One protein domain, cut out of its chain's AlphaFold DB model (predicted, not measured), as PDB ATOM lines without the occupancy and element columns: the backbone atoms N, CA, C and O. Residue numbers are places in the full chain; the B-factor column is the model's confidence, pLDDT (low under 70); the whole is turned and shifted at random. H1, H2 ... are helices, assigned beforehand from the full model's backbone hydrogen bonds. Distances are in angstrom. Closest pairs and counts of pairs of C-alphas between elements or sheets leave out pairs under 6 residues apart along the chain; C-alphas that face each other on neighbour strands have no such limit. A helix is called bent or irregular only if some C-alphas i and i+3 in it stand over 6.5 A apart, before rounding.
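AT A GLANCE: This is residues 16 to 68 of the 70 residues of the protein "AIR carboxylase" of Paracoccidioides brasiliensis (strain Pb18) (UniProt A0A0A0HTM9). One long helix, H2, makes the length of the domain; at its first end H1 folds back beside it as the shorter arm of a V, and at its last end the short helix H3 turns across on the same side as H1. The stretch of H2 between these two ends is bare at residues 46 to 51, which stand free. The printed part has 53 residues with three named helices, in the order H1, H2, H3, and no named strand; the class is all helix. The whole is extended, with a radius of gyration of the C-alphas of 15.6 A, and its C-alphas span 45 by 18 by 11 A, a rod.

IN THESE COORDINATES: H2, residues 31 to 59, is 40.7 A long from C-alpha 31 at (162.121, 131.487, 169.794) to C-alpha 59 at (159.807, 140.227, 130.130). It is neither bent nor irregular, but only just: C-alphas 47 and 50 are 6.1 A apart. H1, residues 16 to 27, is 15.9 A long and begins at C-alpha 16 at (176.472, 133.677, 155.225). H3, residues 61 to 66, is 8.8 A long.

HOW THE PARTS SIT: H2 touches H1 with residues 33 to 37 alone; their closest C-alphas, of Arg 34 and Gly 27, are 4.3 A apart. The two form a helical hairpin, running opposite ways at a steep tilt of 41 degrees. H2 and H3 are close but not clearly touching: their closest C-alphas, of Met 56 and Tyr 64, are 5.5 A apart. Their lines are about perpendicular, at 82 degrees. H1 and H3 are apart. In H1 and H3 every O i to N i+4 pair is within hydrogen-bond range; in H2, 21 of 25 are.

THE WHOLE: The two C-alphas farthest apart, of Phe 29 and Arg 63, are 45.5 A apart. The links H1 to H2 and H2 to H3 are tight, and the printed part has no cut. The mean pLDDT of the printed part is 96.2, and no printed residue is under 70.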
ATOM      1  N   ILE A  16     177.904 133.436 155.002       97.75
ATOM      2  CA  ILE A  16     176.472 133.677 155.225       97.75
ATOM      3  C   ILE A  16     175.768 132.373 155.611       97.75
ATOM      4  O   ILE A  16     175.052 132.330 156.610       97.75
ATOM      5  N   ASN A  17     176.012 131.281 154.882       97.88
ATOM      6  CA  ASN A  17     175.417 129.990 155.217       97.88
ATOM      7  C   ASN A  17     175.944 129.433 156.543       97.88
ATOM      8  O   ASN A  17     175.160 128.839 157.281       97.88
ATOM      9  N   ALA A  18     177.221 129.654 156.881       98.50
ATOM     10  CA  ALA A  18     177.749 129.292 158.200       98.50
ATOM     11  C   ALA A  18     177.026 130.050 159.326       98.50
ATOM     12  O   ALA A  18     176.573 129.438 160.294       98.50
ATOM     13  N   ALA A  19     176.850 131.367 159.178       98.25
ATOM     14  CA  ALA A  19     176.154 132.199 160.154       98.25
ATOM     15  C   ALA A  19     174.672 131.814 160.290       98.25
ATOM     16  O   ALA A  19     174.169 131.667 161.402       98.25
ATOM     17  N   LEU A  20     173.975 131.577 159.173       98.12
ATOM     18  CA  LEU A  20     172.582 131.119 159.184       98.12
ATOM     19  C   LEU A  20     172.439 129.731 159.815       98.12
ATOM     20  O   LEU A  20     171.458 129.473 160.508       98.12
ATOM     21  N   LEU A  21     173.398 128.830 159.595       98.38
ATOM     22  CA  LEU A  21     173.417 127.525 160.248       98.38
ATOM     23  C   LEU A  21     173.593 127.668 161.766       98.38
ATOM     24  O   LEU A  21     172.830 127.067 162.521       98.38
ATOM     25  N   ALA A  22     174.531 128.504 162.215       98.50
ATOM     26  CA  ALA A  22     174.717 128.795 163.635       98.50
ATOM     27  C   ALA A  22     173.449 129.408 164.259       98.50
ATOM     28  O   ALA A  22     172.990 128.953 165.305       98.50
ATOM     29  N   ALA A  23     172.823 130.372 163.580       98.31
ATOM     30  CA  ALA A  23     171.573 130.984 164.025       98.31
ATOM     31  C   ALA A  23     170.419 129.970 164.119       98.31
ATOM     32  O   ALA A  23     169.606 130.059 165.035       98.31
ATOM     33  N   ARG A  24     170.355 128.975 163.223       98.25
ATOM     34  CA  ARG A  24     169.378 127.874 163.303       98.25
ATOM     35  C   ARG A  24     169.618 126.969 164.510       98.25
ATOM     36  O   ARG A  24     168.650 126.591 165.161       98.25
ATOM     37  N   ILE A  25     170.877 126.651 164.823       98.56
ATOM     38  CA  ILE A  25     171.236 125.855 166.009       98.56
ATOM     39  C   ILE A  25     170.821 126.595 167.285       98.56
ATOM     40  O   ILE A  25     170.140 126.024 168.131       98.56
ATOM     41  N   LEU A  26     171.156 127.881 167.401       98.44
ATOM     42  CA  LEU A  26     170.753 128.706 168.545       98.44
ATOM     43  C   LEU A  26     169.226 128.889 168.608       98.44
ATOM     44  O   LEU A  26     168.618 128.758 169.669       98.44
ATOM     45  N   GLY A  27     168.578 129.100 167.460       98.44
ATOM     46  CA  GLY A  27     167.124 129.216 167.336       98.44
ATOM     47  C   GLY A  27     166.360 127.937 167.701       98.44
ATOM     48  O   GLY A  27     165.145 127.979 167.909       98.44
ATOM     49  N   ALA A  28     167.033 126.789 167.838       98.12
ATOM     50  CA  ALA A  28     166.421 125.594 168.417       98.12
ATOM     51  C   ALA A  28     165.992 125.824 169.881       98.12
ATOM     52  O   ALA A  28     165.011 125.226 170.321       98.12
ATOM     53  N   PHE A  29     166.650 126.751 170.582       98.25
ATOM     54  CA  PHE A  29     166.397 127.076 171.989       98.25
ATOM     55  C   PHE A  29     165.924 128.524 172.210       98.25
ATOM     56  O   PHE A  29     165.356 128.820 173.256       98.25
ATOM     57  N   ASP A  30     166.087 129.409 171.222       98.44
ATOM     58  CA  ASP A  30     165.611 130.798 171.252       98.44
ATOM     59  C   ASP A  30     164.512 131.037 170.197       98.44
ATOM     60  O   ASP A  30     164.756 131.039 168.984       98.44
ATOM     61  N   TRP A  31     163.280 131.268 170.664       97.88
ATOM     62  CA  TRP A  31     162.121 131.487 169.794       97.88
ATOM     63  C   TRP A  31     162.193 132.805 169.011       97.88
ATOM     64  O   TRP A  31     161.704 132.870 167.880       97.88
ATOM     65  N   GLN A  32     162.797 133.853 169.575       98.38
ATOM     66  CA  GLN A  32     162.929 135.147 168.907       98.38
ATOM     67  C   GLN A  32     163.921 135.030 167.756       98.38
ATOM     68  O   GLN A  32     163.652 135.509 166.653       98.38
ATOM     69  N   LEU A  33     165.042 134.343 167.987       98.31
ATOM     70  CA  LEU A  33     166.032 134.083 166.948       98.31
ATOM     71  C   LEU A  33     165.471 133.181 165.846       98.31
ATOM     72  O   LEU A  33     165.657 133.478 164.665       98.31
ATOM     73  N   ARG A  34     164.721 132.132 166.206       98.44
ATOM     74  CA  ARG A  34     164.038 131.271 165.229       98.44
ATOM     75  C   ARG A  34     163.143 132.075 164.295       98.44
ATOM     76  O   ARG A  34     163.270 131.947 163.079       98.44
ATOM     77  N   ARG A  35     162.300 132.951 164.852       98.44
ATOM     78  CA  ARG A  35     161.413 133.812 164.059       98.44
ATOM     79  C   ARG A  35     162.184 134.699 163.086       98.44
ATOM     80  O   ARG A  35     161.774 134.806 161.937       98.44
ATOM     81  N   LYS A  36     163.315 135.276 163.508       98.38
ATOM     82  CA  LYS A  36     164.172 136.086 162.623       98.38
ATOM     83  C   LYS A  36     164.727 135.272 161.451       98.38
ATOM     84  O   LYS A  36     164.751 135.756 160.323       98.38
ATOM     85  N   VAL A  37     165.153 134.030 161.692       97.94
ATOM     86  CA  VAL A  37     165.652 133.143 160.627       97.94
ATOM     87  C   VAL A  37     164.531 132.732 159.663       97.94
ATOM     88  O   VAL A  37     164.748 132.687 158.451       97.94
ATOM     89  N   GLU A  38     163.335 132.445 160.174       98.00
ATOM     90  CA  GLU A  38     162.160 132.134 159.350       98.00
ATOM     91  C   GLU A  38     161.738 133.325 158.487       98.00
ATOM     92  O   GLU A  38     161.436 133.162 157.306       98.00
ATOM     93  N   GLU A  39     161.739 134.527 159.059       98.19
ATOM     94  CA  GLU A  39     161.450 135.766 158.347       98.19
ATOM     95  C   GLU A  39     162.486 136.038 157.253       98.19
ATOM     96  O   GLU A  39     162.111 136.294 156.111       98.19
ATOM     97  N   TYR A  40     163.778 135.868 157.550       97.44
ATOM     98  CA  TYR A  40     164.840 135.957 156.545       97.44
ATOM     99  C   TYR A  40     164.587 135.008 155.360       97.44
ATOM    100  O   TYR A  40     164.687 135.413 154.202       97.44
ATOM    101  N   ALA A  41     164.202 133.754 155.630       95.81
ATOM    102  CA  ALA A  41     163.897 132.779 154.584       95.81
ATOM    103  C   ALA A  41     162.648 133.154 153.762       95.81
ATOM    104  O   ALA A  41     162.651 132.999 152.539       95.81
ATOM    105  N   LYS A  42     161.594 133.673 154.407       97.62
ATOM    106  CA  LYS A  42     160.386 134.166 153.724       97.62
ATOM    107  C   LYS A  42     160.707 135.347 152.813       97.62
ATOM    108  O   LYS A  42     160.309 135.332 151.653       97.62
ATOM    109  N   ASN A  43     161.480 136.312 153.298       97.25
ATOM    110  CA  ASN A  43     161.858 137.492 152.523       97.25
ATOM    111  C   ASN A  43     162.705 137.109 151.302       97.25
ATOM    112  O   ASN A  43     162.446 137.590 150.203       97.25
ATOM    113  N   ALA A  44     163.646 136.171 151.458       95.00
ATOM    114  CA  ALA A  44     164.427 135.648 150.338       95.00
ATOM    115  C   ALA A  44     163.557 134.931 149.289       95.00
ATOM    116  O   ALA A  44     163.838 135.027 148.094       95.00
ATOM    117  N   LYS A  45     162.503 134.221 149.713       95.44
ATOM    118  CA  LYS A  45     161.532 133.607 148.797       95.44
ATOM    119  C   LYS A  45     160.773 134.676 148.007       95.44
ATOM    120  O   LYS A  45     160.740 134.589 146.784       95.44
ATOM    121  N   VAL A  46     160.207 135.665 148.699       96.44
ATOM    122  CA  VAL A  46     159.424 136.745 148.080       96.44
ATOM    123  C   VAL A  46     160.266 137.500 147.056       96.44
ATOM    124  O   VAL A  46     159.868 137.631 145.901       96.44
ATOM    125  N   ASP A  47     161.468 137.928 147.442       95.00
ATOM    126  CA  ASP A  47     162.339 138.697 146.555       95.00
ATOM    127  C   ASP A  47     162.749 137.893 145.309       95.00
ATOM    128  O   ASP A  47     162.611 138.360 144.179       95.00
ATOM    129  N   ASN A  48     163.191 136.642 145.479       93.44
ATOM    130  CA  ASN A  48     163.734 135.868 144.360       93.44
ATOM    131  C   ASN A  48     162.667 135.217 143.470       93.44
ATOM    132  O   ASN A  48     162.830 135.188 142.250       93.44
ATOM    133  N   LEU A  49     161.593 134.668 144.038       90.31
ATOM    134  CA  LEU A  49     160.599 133.904 143.273       90.31
ATOM    135  C   LEU A  49     159.395 134.749 142.869       90.31
ATOM    136  O   LEU A  49     158.974 134.687 141.707       90.31
ATOM    137  N   ASP A  50     158.863 135.519 143.815       92.81
ATOM    138  CA  ASP A  50     157.596 136.225 143.628       92.81
ATOM    139  C   ASP A  50     157.813 137.552 142.893       92.81
ATOM    140  O   ASP A  50     157.006 137.909 142.042       92.81
ATOM    141  N   ILE A  51     158.930 138.244 143.147       92.94
ATOM    142  CA  ILE A  51     159.267 139.510 142.483       92.94
ATOM    143  C   ILE A  51     160.168 139.259 141.270       92.94
ATOM    144  O   ILE A  51     159.735 139.399 140.124       92.94
ATOM    145  N   LYS A  52     161.424 138.856 141.499       93.19
ATOM    146  CA  LYS A  52     162.423 138.682 140.431       93.19
ATOM    147  C   LYS A  52     162.003 137.606 139.434       93.19
ATOM    148  O   LYS A  52     162.042 137.834 138.227       93.19
ATOM    149  N   GLY A  53     161.537 136.463 139.937       93.56
ATOM    150  CA  GLY A  53     161.060 135.360 139.109       93.56
ATOM    151  C   GLY A  53     159.826 135.710 138.275       93.56
ATOM    152  O   GLY A  53     159.754 135.296 137.120       93.56
ATOM    153  N   ALA A  54     158.864 136.466 138.820       94.94
ATOM    154  CA  ALA A  54     157.692 136.906 138.056       94.94
ATOM    155  C   ALA A  54     158.084 137.882 136.946       94.94
ATOM    156  O   ALA A  54     157.733 137.644 135.792       94.94
ATOM    157  N   LYS A  55     158.899 138.892 137.275       93.94
ATOM    158  CA  LYS A  55     159.417 139.857 136.302       93.94
ATOM    159  C   LYS A  55     160.146 139.157 135.154       93.94
ATOM    160  O   LYS A  55     159.832 139.401 133.997       93.94
ATOM    161  N   MET A  56     161.061 138.235 135.462       94.62
ATOM    162  CA  MET A  56     161.821 137.491 134.449       94.62
ATOM    163  C   MET A  56     160.924 136.645 133.528       94.62
ATOM    164  O   MET A  56     161.211 136.530 132.339       94.62
ATOM    165  N   ARG A  57     159.834 136.061 134.049       94.50
ATOM    166  CA  ARG A  57     158.864 135.304 133.233       94.50
ATOM    167  C   ARG A  57     158.054 136.197 132.296       94.50
ATOM    168  O   ARG A  57     157.705 135.748 131.213       94.50
ATOM    169  N   GLU A  58     157.743 137.418 132.717       95.88
ATOM    170  CA  GLU A  58     156.957 138.368 131.928       95.88
ATOM    171  C   GLU A  58     157.778 138.994 130.795       95.88
ATOM    172  O   GLU A  58     157.318 139.040 129.656       95.88
ATOM    173  N   ILE A  59     159.001 139.449 131.088       95.38
ATOM    174  CA  ILE A  59     159.807 140.227 130.130       95.38
ATOM    175  C   ILE A  59     160.841 139.395 129.358       95.38
ATOM    176  O   ILE A  59     161.474 139.919 128.442       95.38
ATOM    177  N   GLY A  60     161.009 138.118 129.712       96.06
ATOM    178  CA  GLY A  60     162.075 137.259 129.194       96.06
ATOM    179  C   GLY A  60     163.408 137.468 129.920       96.06
ATOM    180  O   GLY A  60     163.642 138.494 130.563       96.06
ATOM    181  N   TRP A  61     164.297 136.475 129.846       94.12
ATOM    182  CA  TRP A  61     165.562 136.507 130.587       94.12
ATOM    183  C   TRP A  61     166.550 137.525 130.000       94.12
ATOM    184  O   TRP A  61     167.311 138.125 130.756       94.12
ATOM    185  N   GLU A  62     166.501 137.771 128.688       96.31
ATOM    186  CA  GLU A  62     167.371 138.713 127.983       96.31
ATOM    187  C   GLU A  62     167.155 140.146 128.486       96.31
ATOM    188  O   GLU A  62     168.088 140.778 128.981       96.31
ATOM    189  N   ARG A  63     165.907 140.639 128.454       94.62
ATOM    190  CA  ARG A  63     165.568 141.983 128.958       94.62
ATOM    191  C   ARG A  63     165.771 142.103 130.462       94.62
ATOM    192  O   ARG A  63     166.224 143.132 130.951       94.62
ATOM    193  N   TYR A  64     165.461 141.042 131.206       94.44
ATOM    194  CA  TYR A  64     165.691 141.016 132.646       94.44
ATOM    195  C   TYR A  64     167.174 141.197 132.997       94.44
ATOM    196  O   TYR A  64     167.491 141.915 133.944       94.44
ATOM    197  N   PHE A  65     168.076 140.588 132.223       93.38
ATOM    198  CA  PHE A  65     169.520 140.735 132.395       93.38
ATOM    199  C   PHE A  65     170.014 142.151 132.061       93.38
ATOM    200  O   PHE A  65     170.860 142.679 132.775       93.38
ATOM    201  N   GLU A  66     169.468 142.791 131.024       94.69
ATOM    202  CA  GLU A  66     169.810 144.177 130.664       94.69
ATOM    203  C   GLU A  66     169.396 145.193 131.741       94.69
ATOM    204  O   GLU A  66     170.099 146.176 131.972       94.69
ATOM    205  N   GLU A  67     168.275 144.949 132.424       91.75
ATOM    206  CA  GLU A  67     167.765 145.800 133.504       91.75
ATOM    207  C   GLU A  67     168.389 145.506 134.880       91.75
ATOM    208  O   GLU A  67     168.091 146.213 135.852       91.75
ATOM    209  N   MET A  68     169.221 144.465 135.013       87.00
ATOM    210  CA  MET A  68     169.850 144.148 136.293       87.00
ATOM    211  C   MET A  68     170.883 145.225 136.670       87.00
ATOM    212  O   MET A  68     171.749 145.565 135.861       87.00
TER     213      MET A  68